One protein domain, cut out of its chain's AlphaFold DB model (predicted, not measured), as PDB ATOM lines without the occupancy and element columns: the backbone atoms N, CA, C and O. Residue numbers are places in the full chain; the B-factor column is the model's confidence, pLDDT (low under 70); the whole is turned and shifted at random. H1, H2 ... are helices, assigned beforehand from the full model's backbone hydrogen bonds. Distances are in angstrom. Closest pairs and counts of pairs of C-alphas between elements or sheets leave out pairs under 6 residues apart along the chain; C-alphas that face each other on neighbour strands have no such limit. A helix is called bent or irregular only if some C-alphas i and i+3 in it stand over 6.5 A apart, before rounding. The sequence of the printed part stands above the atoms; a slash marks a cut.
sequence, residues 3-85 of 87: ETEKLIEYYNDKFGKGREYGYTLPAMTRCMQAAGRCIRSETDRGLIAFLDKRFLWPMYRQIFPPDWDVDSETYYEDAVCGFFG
ATOM      1  N   GLU A   3     336.511 353.842 378.857       93.81
ATOM      2  CA  GLU A   3     336.464 355.305 378.929       93.81
ATOM      3  C   GLU A   3     335.655 355.902 377.778       93.81
ATOM      4  O   GLU A   3     334.765 356.722 377.998       93.81
ATOM      5  N   THR A   4     335.918 355.447 376.550       93.44
ATOM      6  CA  THR A   4     335.195 355.907 375.356       93.44
ATOM      7  C   THR A   4     333.702 355.598 375.470       93.44
ATOM      8  O   THR A   4     332.869 356.439 375.144       93.44
ATOM      9  N   GLU A   5     333.348 354.409 375.956       95.62
ATOM     10  CA  GLU A   5     331.952 354.005 376.144       95.62
ATOM     11  C   GLU A   5     331.238 354.892 377.172       95.62
ATOM     12  O   GLU A   5     330.157 355.407 376.891       95.62
ATOM     13  N   LYS A   6     331.885 355.187 378.305       96.88
ATOM     14  CA  LYS A   6     331.339 356.094 379.329       96.88
ATOM     15  C   LYS A   6     331.197 357.534 378.836       96.88
ATOM     16  O   LYS A   6     330.220 358.203 379.163       96.88
ATOM     17  N   LEU A   7     332.136 358.009 378.021       95.06
ATOM     18  CA  LEU A   7     332.055 359.314 377.361       95.06
ATOM     19  C   LEU A   7     330.883 359.387 376.380       95.06
ATOM     20  O   LEU A   7     330.172 360.394 376.345       95.06
ATOM     21  N   ILE A   8     330.669 358.325 375.602       96.94
ATOM     22  CA  ILE A   8     329.529 358.223 374.691       96.94
ATOM     23  C   ILE A   8     328.222 358.252 375.483       96.94
ATOM     24  O   ILE A   8     327.359 359.051 375.136       96.94
ATOM     25  N   GLU A   9     328.082 357.443 376.536       97.50
ATOM     26  CA  GLU A   9     326.895 357.438 377.406       97.50
ATOM     27  C   GLU A   9     326.619 358.834 377.978       97.50
ATOM     28  O   GLU A   9     325.541 359.384 377.770       97.50
ATOM     29  N   TYR A  10     327.622 359.467 378.591       97.00
ATOM     30  CA  TYR A  10     327.480 360.799 379.180       97.00
ATOM     31  C   TYR A  10     327.012 361.857 378.167       97.00
ATOM     32  O   TYR A  10     326.091 362.633 378.436       97.00
ATOM     33  N   TYR A  11     327.629 361.908 376.982       97.44
ATOM     34  CA  TYR A  11     327.226 362.864 375.950       97.44
ATOM     35  C   TYR A  11     325.899 362.500 375.282       97.44
ATOM     36  O   TYR A  11     325.211 363.384 374.763       97.44
ATOM     37  N   ASN A  12     325.521 361.223 375.298       97.69
ATOM     38  CA  ASN A  12     324.216 360.790 374.835       97.69
ATOM     39  C   ASN A  12     323.117 361.263 375.787       97.69
ATOM     40  O   ASN A  12     322.161 361.881 375.332       97.69
ATOM     41  N   ASP A  13     323.294 361.066 377.090       97.50
ATOM     42  CA  ASP A  13     322.320 361.478 378.104       97.50
ATOM     43  C   ASP A  13     322.139 362.998 378.131       97.50
ATOM     44  O   ASP A  13     321.032 363.504 378.309       97.50
ATOM     45  N   LYS A  14     323.223 363.748 377.911       96.94
ATOM     46  CA  LYS A  14     323.202 365.212 377.980       96.94
ATOM     47  C   LYS A  14     322.730 365.893 376.693       96.94
ATOM     48  O   LYS A  14     322.114 366.954 376.765       96.94
ATOM     49  N   PHE A  15     323.057 365.335 375.526       95.50
ATOM     50  CA  PHE A  15     322.879 366.019 374.236       95.50
ATOM     51  C   PHE A  15     322.246 365.157 373.134       95.50
ATOM     52  O   PHE A  15     322.058 365.649 372.023       95.50
ATOM     53  N   GLY A  16     321.968 363.874 373.387       95.56
ATOM     54  CA  GLY A  16     321.489 362.919 372.378       95.56
ATOM     55  C   GLY A  16     322.517 362.582 371.290       95.56
ATOM     56  O   GLY A  16     322.165 362.012 370.260       95.56
ATOM     57  N   LYS A  17     323.784 362.971 371.486       93.44
ATOM     58  CA  LYS A  17     324.850 362.955 370.470       93.44
ATOM     59  C   LYS A  17     326.109 362.243 370.962       93.44
ATOM     60  O   LYS A  17     327.237 362.673 370.720       93.44
ATOM     61  N   GLY A  18     325.916 361.130 371.668       95.25
ATOM     62  CA  GLY A  18     326.994 360.409 372.347       95.25
ATOM     63  C   GLY A  18     328.148 360.008 371.435       95.25
ATOM     64  O   GLY A  18     329.305 360.298 371.727       95.25
ATOM     65  N   ARG A  19     327.849 359.376 370.293       92.69
ATOM     66  CA  ARG A  19     328.884 358.910 369.348       92.69
ATOM     67  C   ARG A  19     329.612 360.066 368.662       92.69
ATOM     68  O   ARG A  19     330.816 359.972 368.438       92.69
ATOM     69  N   GLU A  20     328.908 361.155 368.364       92.56
ATOM     70  CA  GLU A  20     329.490 362.333 367.716       92.56
ATOM     71  C   GLU A  20     330.537 362.984 368.623       92.56
ATOM     72  O   GLU A  20     331.684 363.157 368.212       92.56
ATOM     73  N   TYR A  21     330.179 363.272 369.877       92.88
ATOM     74  CA  TYR A  21     331.069 363.949 370.823       92.88
ATOM     75  C   TYR A  21     332.068 363.020 371.516       92.88
ATOM     76  O   TYR A  21     333.196 363.425 371.781       92.88
ATOM     77  N   GLY A  22     331.676 361.780 371.803       94.12
ATOM     78  CA  GLY A  22     332.505 360.815 372.525       94.12
ATOM     79  C   GLY A  22     333.486 360.044 371.644       94.12
ATOM     80  O   GLY A  22     334.427 359.454 372.167       94.12
ATOM     81  N   TYR A  23     333.298 360.037 370.319       91.94
ATOM     82  CA  TYR A  23     334.124 359.234 369.413       91.94
ATOM     83  C   TYR A  23     334.523 359.976 368.134       91.94
ATOM     84  O   TYR A  23     335.715 360.146 367.872       91.94
ATOM     85  N   THR A  24     333.551 360.449 367.350       92.25
ATOM     86  CA  THR A  24     333.804 360.981 366.002       92.25
ATOM     87  C   THR A  24     334.583 362.293 366.015       92.25
ATOM     88  O   THR A  24     335.645 362.366 365.402       92.25
ATOM     89  N   LEU A  25     334.108 363.316 366.731       92.50
ATOM     90  CA  LEU A  25     334.785 364.612 366.810       92.50
ATOM     91  C   LEU A  25     336.198 364.493 367.406       92.50
ATOM     92  O   LEU A  25     337.130 365.000 366.785       92.50
ATOM     93  N   PRO A  26     336.424 363.769 368.524       93.38
ATOM     94  CA  PRO A  26     337.776 363.545 369.033       93.38
ATOM     95  C   PRO A  26     338.705 362.853 368.028       93.38
ATOM     96  O   PRO A  26     339.876 363.220 367.915       93.38
ATOM     97  N   ALA A  27     338.208 361.852 367.291       92.50
ATOM     98  CA  ALA A  27     338.991 361.181 366.258       92.50
ATOM     99  C   ALA A  27     339.357 362.144 365.118       92.50
ATOM    100  O   ALA A  27     340.531 362.246 364.769       92.50
ATOM    101  N   MET A  28     338.384 362.905 364.616       92.88
ATOM    102  CA  MET A  28     338.596 363.884 363.551       92.88
ATOM    103  C   MET A  28     339.567 364.989 363.957       92.88
ATOM    104  O   MET A  28     340.483 365.291 363.200       92.88
ATOM    105  N   THR A  29     339.452 365.533 365.170       92.56
ATOM    106  CA  THR A  29     340.388 366.545 365.681       92.56
ATOM    107  C   THR A  29     341.826 366.028 365.686       92.56
ATOM    108  O   THR A  29     342.734 366.738 365.259       92.56
ATOM    109  N   ARG A  30     342.051 364.774 366.104       93.06
ATOM    110  CA  ARG A  30     343.388 364.157 366.053       93.06
ATOM    111  C   ARG A  30     343.892 363.998 364.619       93.06
ATOM    112  O   ARG A  30     345.056 364.292 364.356       93.06
ATOM    113  N   CYS A  31     343.027 363.585 363.695       92.06
ATOM    114  CA  CYS A  31     343.359 363.499 362.275       92.06
ATOM    115  C   CYS A  31     343.748 364.869 361.695       92.06
ATOM    116  O   CYS A  31     344.783 364.972 361.044       92.06
ATOM    117  N   MET A  32     342.986 365.928 361.991       90.00
ATOM    118  CA  MET A  32     343.284 367.292 361.533       90.00
ATOM    119  C   MET A  32     344.598 367.822 362.112       90.00
ATOM    120  O   MET A  32     345.397 368.420 361.400       90.00
ATOM    121  N   GLN A  33     344.873 367.557 363.391       91.00
ATOM    122  CA  GLN A  33     346.143 367.935 364.011       91.00
ATOM    123  C   GLN A  33     347.338 367.209 363.385       91.00
ATOM    124  O   GLN A  33     348.409 367.799 363.251       91.00
ATOM    125  N   ALA A  34     347.182 365.934 363.014       91.81
ATOM    126  CA  ALA A  34     348.218 365.187 362.308       91.81
ATOM    127  C   ALA A  34     348.435 365.737 360.891       91.81
ATOM    128  O   ALA A  34     349.573 365.975 360.499       91.81
ATOM    129  N   ALA A  35     347.351 366.013 360.171       89.38
ATOM    130  CA  ALA A  35     347.372 366.623 358.848       89.38
ATOM    131  C   ALA A  35     348.061 368.005 358.862       89.38
ATOM    132  O   ALA A  35     348.961 368.259 358.065       89.38
ATOM    133  N   GLY A  36     347.766 368.851 359.853       87.19
ATOM    134  CA  GLY A  36     348.416 370.155 360.033       87.19
ATOM    135  C   GLY A  36     349.919 370.098 360.343       87.19
ATOM    136  O   GLY A  36     350.596 371.116 360.278       87.19
ATOM    137  N   ARG A  37     350.488 368.923 360.654       88.81
ATOM    138  CA  ARG A  37     351.949 368.763 360.785       88.81
ATOM    139  C   ARG A  37     352.669 368.685 359.440       88.81
ATOM    140  O   ARG A  37     353.896 368.754 359.451       88.81
ATOM    141  N   CYS A  38     351.934 368.493 358.343       87.19
ATOM    142  CA  CYS A  38     352.474 368.309 356.998       87.19
ATOM    143  C   CYS A  38     353.089 369.597 356.425       87.19
ATOM    144  O   CYS A  38     354.088 369.521 355.719       87.19
ATOM    145  N   ILE A  39     352.545 370.766 356.779       83.81
ATOM    146  CA  ILE A  39     353.014 372.079 356.311       83.81
ATOM    147  C   ILE A  39     353.477 372.890 357.525       83.81
ATOM    148  O   ILE A  39     352.688 373.150 358.434       83.81
ATOM    149  N   ARG A  40     354.759 373.272 357.574       84.69
ATOM    150  CA  ARG A  40     355.351 374.082 358.659       84.69
ATOM    151  C   ARG A  40     356.130 375.302 358.170       84.69
ATOM    152  O   ARG A  40     356.495 376.140 358.991       84.69
ATOM    153  N   SER A  41     356.386 375.402 356.871       87.12
ATOM    154  CA  SER A  41     357.025 376.545 356.224       87.12
ATOM    155  C   SER A  41     356.286 376.930 354.941       87.12
ATOM    156  O   SER A  41     355.567 376.113 354.367       87.12
ATOM    157  N   GLU A  42     356.482 378.161 354.463       85.75
ATOM    158  CA  GLU A  42     355.878 378.648 353.210       85.75
ATOM    159  C   GLU A  42     356.351 377.872 351.970       85.75
ATOM    160  O   GLU A  42     355.692 377.887 350.934       85.75
ATOM    161  N   THR A  43     357.491 377.186 352.069       87.81
ATOM    162  CA  THR A  43     358.073 376.398 350.977       87.81
ATOM    163  C   THR A  43     357.706 374.919 351.032       87.81
ATOM    164  O   THR A  43     358.047 374.174 350.110       87.81
ATOM    165  N   ASP A  44     357.042 374.469 352.099       88.38
ATOM    166  CA  ASP A  44     356.704 373.058 352.257       88.38
ATOM    167  C   ASP A  44     355.629 372.659 351.244       88.38
ATOM    168  O   ASP A  44     354.569 373.275 351.138       88.38
ATOM    169  N   ARG A  45     355.889 371.567 350.524       86.88
ATOM    170  CA  ARG A  45     354.894 370.882 349.699       86.88
ATOM    171  C   ARG A  45     354.596 369.536 350.334       86.88
ATOM    172  O   ARG A  45     355.508 368.738 350.544       86.88
ATOM    173  N   GLY A  46     353.326 369.279 350.616       86.88
ATOM    174  CA  GLY A  46     352.888 368.053 351.266       86.88
ATOM    175  C   GLY A  46     351.561 367.553 350.717       86.88
ATOM    176  O   GLY A  46     350.722 368.345 350.296       86.88
ATOM    177  N   LEU A  47     351.391 366.233 350.735       86.62
ATOM    178  CA  LEU A  47     350.161 365.545 350.363       86.62
ATOM    179  C   LEU A  47     349.623 364.812 351.591       86.62
ATOM    180  O   LEU A  47     350.374 364.139 352.299       86.62
ATOM    181  N   ILE A  48     348.320 364.928 351.833       87.88
ATOM    182  CA  ILE A  48     347.645 364.317 352.977       87.88
ATOM    183  C   ILE A  48     346.598 363.349 352.437       87.88
ATOM    184  O   ILE A  48     345.639 363.769 351.800       87.88
ATOM    185  N   ALA A  49     346.774 362.055 352.708       88.00
ATOM    186  CA  ALA A  49     345.846 361.015 352.278       88.00
ATOM    187  C   ALA A  49     345.062 360.454 353.473       88.00
ATOM    188  O   ALA A  49     345.638 359.930 354.431       88.00
ATOM    189  N   PHE A  50     343.733 360.534 353.406       88.69
ATOM    190  CA  PHE A  50     342.826 359.963 354.400       88.69
ATOM    191  C   PHE A  50     342.358 358.573 353.951       88.69
ATOM    192  O   PHE A  50     341.389 358.434 353.210       88.69
ATOM    193  N   LEU A  51     343.043 357.524 354.414       88.19
ATOM    194  CA  LEU A  51     342.842 356.139 353.959       88.19
ATOM    195  C   LEU A  51     341.663 355.429 354.653       88.19
ATOM    196  O   LEU A  51     341.814 354.342 355.210       88.19
ATOM    197  N   ASP A  52     340.480 356.046 354.659       87.56
ATOM    198  CA  ASP A  52     339.257 355.411 355.160       87.56
ATOM    199  C   ASP A  52     337.991 355.986 354.504       87.56
ATOM    200  O   ASP A  52     337.744 357.190 354.511       87.56
ATOM    201  N   LYS A  53     337.112 355.108 354.010       86.88
ATOM    202  CA  LYS A  53     335.824 355.491 353.403       86.88
ATOM    203  C   LYS A  53     334.923 356.329 354.319       86.88
ATOM    204  O   LYS A  53     334.059 357.052 353.829       86.88
ATOM    205  N   ARG A  54     335.097 356.240 355.642       88.75
ATOM    206  CA  ARG A  54     334.321 357.004 356.630       88.75
ATOM    207  C   ARG A  54     334.522 358.508 356.492       88.75
ATOM    208  O   ARG A  54     333.583 359.239 356.779       88.75
ATOM    209  N   PHE A  55     335.674 358.973 356.004       88.81
ATOM    210  CA  PHE A  55     335.912 360.403 355.776       88.81
ATOM    211  C   PHE A  55     334.976 361.003 354.714       88.81
ATOM    212  O   PHE A  55     334.695 362.198 354.755       88.81
ATOM    213  N   LEU A  56     334.418 360.171 353.826       86.81
ATOM    214  CA  LEU A  56     333.443 360.583 352.812       86.81
ATOM    215  C   LEU A  56     332.002 360.635 353.339       86.81
ATOM    216  O   LEU A  56     331.116 361.160 352.663       86.81
ATOM    217  N   TRP A  57     331.727 360.084 354.525       89.62
ATOM    218  CA  TRP A  57     330.378 360.112 355.089       89.62
ATOM    219  C   TRP A  57     330.000 361.541 355.495       89.62
ATOM    220  O   TRP A  57     330.840 362.232 356.075       89.62
ATOM    221  N   PRO A  58     328.739 361.976 355.300       88.38
ATOM    222  CA  PRO A  58     328.329 363.363 355.553       88.38
ATOM    223  C   PRO A  58     328.723 363.887 356.940       88.38
ATOM    224  O   PRO A  58     329.212 365.006 357.067       88.38
ATOM    225  N   MET A  59     328.591 363.044 357.971       86.56
ATOM    226  CA  MET A  59     328.936 363.383 359.355       86.56
ATOM    227  C   MET A  59     330.423 363.708 359.556       86.56
ATOM    228  O   MET A  59     330.744 364.541 360.398       86.56
ATOM    229  N   TYR A  60     331.317 363.044 358.822       89.25
ATOM    230  CA  TYR A  60     332.765 363.241 358.915       89.25
ATOM    231  C   TYR A  60     333.210 364.350 357.965       89.25
ATOM    232  O   TYR A  60     333.999 365.206 358.355       89.25
ATOM    233  N   ARG A  61     332.645 364.382 356.751       87.62
ATOM    234  CA  ARG A  61     332.966 365.378 355.727       87.62
ATOM    235  C   ARG A  61     332.701 366.809 356.200       87.62
ATOM    236  O   ARG A  61     333.526 367.681 355.973       87.62
ATOM    237  N   GLN A  62     331.607 367.040 356.927       88.19
ATOM    238  CA  GLN A  62     331.277 368.361 357.483       88.19
ATOM    239  C   GLN A  62     332.253 368.863 358.570       88.19
ATOM    240  O   GLN A  62     332.147 370.012 358.982       88.19
ATOM    241  N   ILE A  63     333.138 368.003 359.095       89.31
ATOM    242  CA  ILE A  63     334.106 368.370 360.144       89.31
ATOM    243  C   ILE A  63     335.399 368.926 359.531       89.31
ATOM    244  O   ILE A  63     336.167 369.594 360.223       89.31
ATOM    245  N   PHE A  64     335.655 368.660 358.247       89.38
ATOM    246  CA  PHE A  64     336.808 369.235 357.566       89.38
ATOM    247  C   PHE A  64     336.675 370.760 357.454       89.38
ATOM    248  O   PHE A  64     335.556 371.273 357.345       89.38
ATOM    249  N   PRO A  65     337.802 371.492 357.469       86.88
ATOM    250  CA  PRO A  65     337.799 372.918 357.180       86.88
ATOM    251  C   PRO A  65     337.174 373.206 355.801       86.88
ATOM    252  O   PRO A  65     337.396 372.442 354.862       86.88
ATOM    253  N   PRO A  66     336.390 374.287 355.658       84.94
ATOM    254  CA  PRO A  66     335.680 374.594 354.413       84.94
ATOM    255  C   PRO A  66     336.612 374.959 353.249       84.94
ATOM    256  O   PRO A  66     336.197 374.911 352.097       84.94
ATOM    257  N   ASP A  67     337.849 375.349 353.547       85.94
ATOM    258  CA  ASP A  67     338.916 375.658 352.595       85.94
ATOM    259  C   ASP A  67     339.651 374.409 352.082       85.94
ATOM    260  O   ASP A  67     340.484 374.520 351.185       85.94
ATOM    261  N   TRP A  68     339.355 373.225 352.626       85.50
ATOM    262  CA  TRP A  68     339.943 371.976 352.156       85.50
ATOM    263  C   TRP A  68     339.102 371.375 351.039       85.50
ATOM    264  O   TRP A  68     337.956 370.971 351.252       85.50
ATOM    265  N   ASP A  69     339.713 371.238 349.866       76.38
ATOM    266  CA  ASP A  69     339.136 370.478 348.766       76.38
ATOM    267  C   ASP A  69     339.438 368.988 348.971       76.38
ATOM    268  O   ASP A  69     340.527 368.494 348.675       76.38
ATOM    269  N   VAL A  70     338.513 368.286 349.633       76.94
ATOM    270  CA  VAL A  70     338.646 366.848 349.903       76.94
ATOM    271  C   VAL A  70     338.003 366.069 348.765       76.94
ATOM    272  O   VAL A  70     336.776 365.898 348.734       76.94
ATOM    273  N   ASP A  71     338.853 365.555 347.885       74.12
ATOM    274  CA  ASP A  71     338.472 364.667 346.793       74.12
ATOM    275  C   ASP A  71     338.514 363.192 347.198       74.12
ATOM    276  O   ASP A  71     339.297 362.753 348.046       74.12
ATOM    277  N   SER A  72     337.643 362.398 346.575       72.75
ATOM    278  CA  SER A  72     337.680 360.941 346.674       72.75
ATOM    279  C   SER A  72     338.346 360.368 345.430       72.75
ATOM    280  O   SER A  72     337.670 360.125 344.428       72.75
ATOM    281  N   GLU A  73     339.653 360.130 345.489       68.38
ATOM    282  CA  GLU A  73     340.333 359.345 344.461       68.38
ATOM    283  C   GLU A  73     340.327 357.854 344.802       68.38
ATOM    284  O   GLU A  73     340.625 357.438 345.921       68.38
ATOM    285  N   THR A  74     339.990 357.039 343.805       64.31
ATOM    286  CA  THR A  74     340.017 355.572 343.906       64.31
ATOM    287  C   THR A  74     341.451 355.022 343.821       64.31
ATOM    288  O   THR A  74     341.694 353.919 344.303       64.31
ATOM    289  N   TYR A  75     342.388 355.797 343.257       75.50
ATOM    290  CA  TYR A  75     343.795 355.439 343.032       75.50
ATOM    291  C   TYR A  75     344.714 356.540 343.569       75.50
ATOM    292  O   TYR A  75     345.172 357.403 342.830       75.50
ATOM    293  N   TYR A  76     344.967 356.530 344.879       78.88
ATOM    294  CA  TYR A  76     345.784 357.562 345.533       78.88
ATOM    295  C   TYR A  76     347.230 357.583 345.017       78.88
ATOM    296  O   TYR A  76     347.916 358.591 345.164       78.88
ATOM    297  N   GLU A  77     347.705 356.483 344.430       82.12
ATOM    298  CA  GLU A  77     349.012 356.398 343.787       82.12
ATOM    299  C   GLU A  77     349.149 357.420 342.650       82.12
ATOM    300  O   GLU A  77     350.183 358.080 342.557       82.12
ATOM    301  N   ASP A  78     348.096 357.622 341.853       82.50
ATOM    302  CA  ASP A  78     348.106 358.579 340.744       82.50
ATOM    303  C   ASP A  78     348.185 360.023 341.263       82.50
ATOM    304  O   ASP A  78     349.015 360.801 340.779       82.50
ATOM    305  N   ALA A  79     347.422 360.375 342.307       81.19
ATOM    306  CA  ALA A  79     347.555 361.668 342.987       81.19
ATOM    307  C   ALA A  79     348.949 361.884 343.586       81.19
ATOM    308  O   ALA A  79     349.497 362.984 343.488       81.19
ATOM    309  N   VAL A  80     349.544 360.861 344.208       84.94
ATOM    310  CA  VAL A  80     350.896 360.953 344.782       84.94
ATOM    311  C   VAL A  80     351.923 361.220 343.683       84.94
ATOM    312  O   VAL A  80     352.703 362.173 343.793       84.94
ATOM    313  N   CYS A  81     351.904 360.417 342.619       86.56
ATOM    314  CA  CYS A  81     352.807 360.553 341.482       86.56
ATOM    315  C   CYS A  81     352.632 361.912 340.792       86.56
ATOM    316  O   CYS A  81     353.617 362.616 340.564       86.56
ATOM    317  N   GLY A  82     351.388 362.337 340.547       84.94
ATOM    318  CA  GLY A  82     351.069 363.640 339.961       84.94
ATOM    319  C   GLY A  82     351.504 364.822 340.833       84.94
ATOM    320  O   GLY A  82     352.040 365.803 340.318       84.94
ATOM    321  N   PHE A  83     351.342 364.730 342.156       85.81
ATOM    322  CA  PHE A  83     351.718 365.801 343.080       85.81
ATOM    323  C   PHE A  83     353.237 365.963 343.208       85.81
ATOM    324  O   PHE A  83     353.757 367.087 343.159       85.81
ATOM    325  N   PHE A  84     353.963 364.856 343.387       86.75
ATOM    326  CA  PHE A  84     355.416 364.888 343.578       86.75
ATOM    327  C   PHE A  84     356.209 364.843 342.265       86.75
ATOM    328  O   PHE A  84     357.412 365.095 342.289       86.75
ATOM    329  N   GLY A  85     355.560 364.578 341.129       82.81
ATOM    330  CA  GLY A  85     356.220 364.434 339.829       82.81
ATOM    331  C   GLY A  85     357.128 363.205 339.755       82.81
ATOM    332  O   GLY A  85     358.124 363.219 339.033       82.81
TER     333      GLY A  85
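What this domain is: This is residues 3 to 85 of the 87 residues of an uncharacterized protein of Candidatus Woesearchaeota archaeon (UniProt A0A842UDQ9). Two helices, H1 and the longer, kinked H2, meet at a corner at one end of a loose, elongated model, and a small helix, H5, lies toward the other end, touching no other helix. Between H2 and H5 the chain runs through two long loops, residues 36 to 52 and 62 to 75, with the short helices H3 and H4 between these loops and H4 near H2. The printed part has 83 residues with five named helices, H1 to H5 in order, and no named strand; its class is all helix. It is loose, with a radius of gyration of the C-alphas of 15.9 A, and spans 51 by 29 by 23 A.

Where its parts are: H1, residues 3 to 15, begins at C-alpha 3 (336.464, 355.305, 378.929) and is 17.9 A long. H2, residues 18 to 35, is 25.2 A long and ends at C-alpha 35 (347.372, 366.623, 358.848). H3 is residues 53 to 56, and H4 is residues 58 to 61. H5, residues 76 to 84, is 12.3 A long and ends at C-alpha 84 (355.416, 364.888, 343.578).

How they stand to each other: H1 touches H2, which meets it with residues 18 to 23 alone; the closest C-alphas, of Asn 12 and Gly 18, are 3.7 A apart. They run opposite ways at a steep tilt of 62 degrees. H2 has a kink of 31 degrees near residue 25 and is irregular, with C-alphas 22 and 25 7.2 A apart. H2 and H4 are close but not clearly touching, the closest C-alphas, of Met 28 and Tyr 60, being 7.5 A apart. H3 and H4 are also close but not clearly touching, at 5.8 A between the C-alphas of Phe 55 and Arg 61. H5 is apart from H2 and H3, among others. Every O i to N i+4 pair is within hydrogen-bond range in H1 and H5, and 12 of 14 are in H2; H3 and H4 are too short for such a pair.

The domain as a whole: The C-alphas farthest apart, of Asp 13 and Gly 85, are 51.2 A apart. The printed part has no cut. The links H2 to H3 and H4 to H5 are long; H1 to H2 and H3 to H4 are tight. Mean pLDDT of the printed part is 88.3, and residues 73 to 74 are under 70.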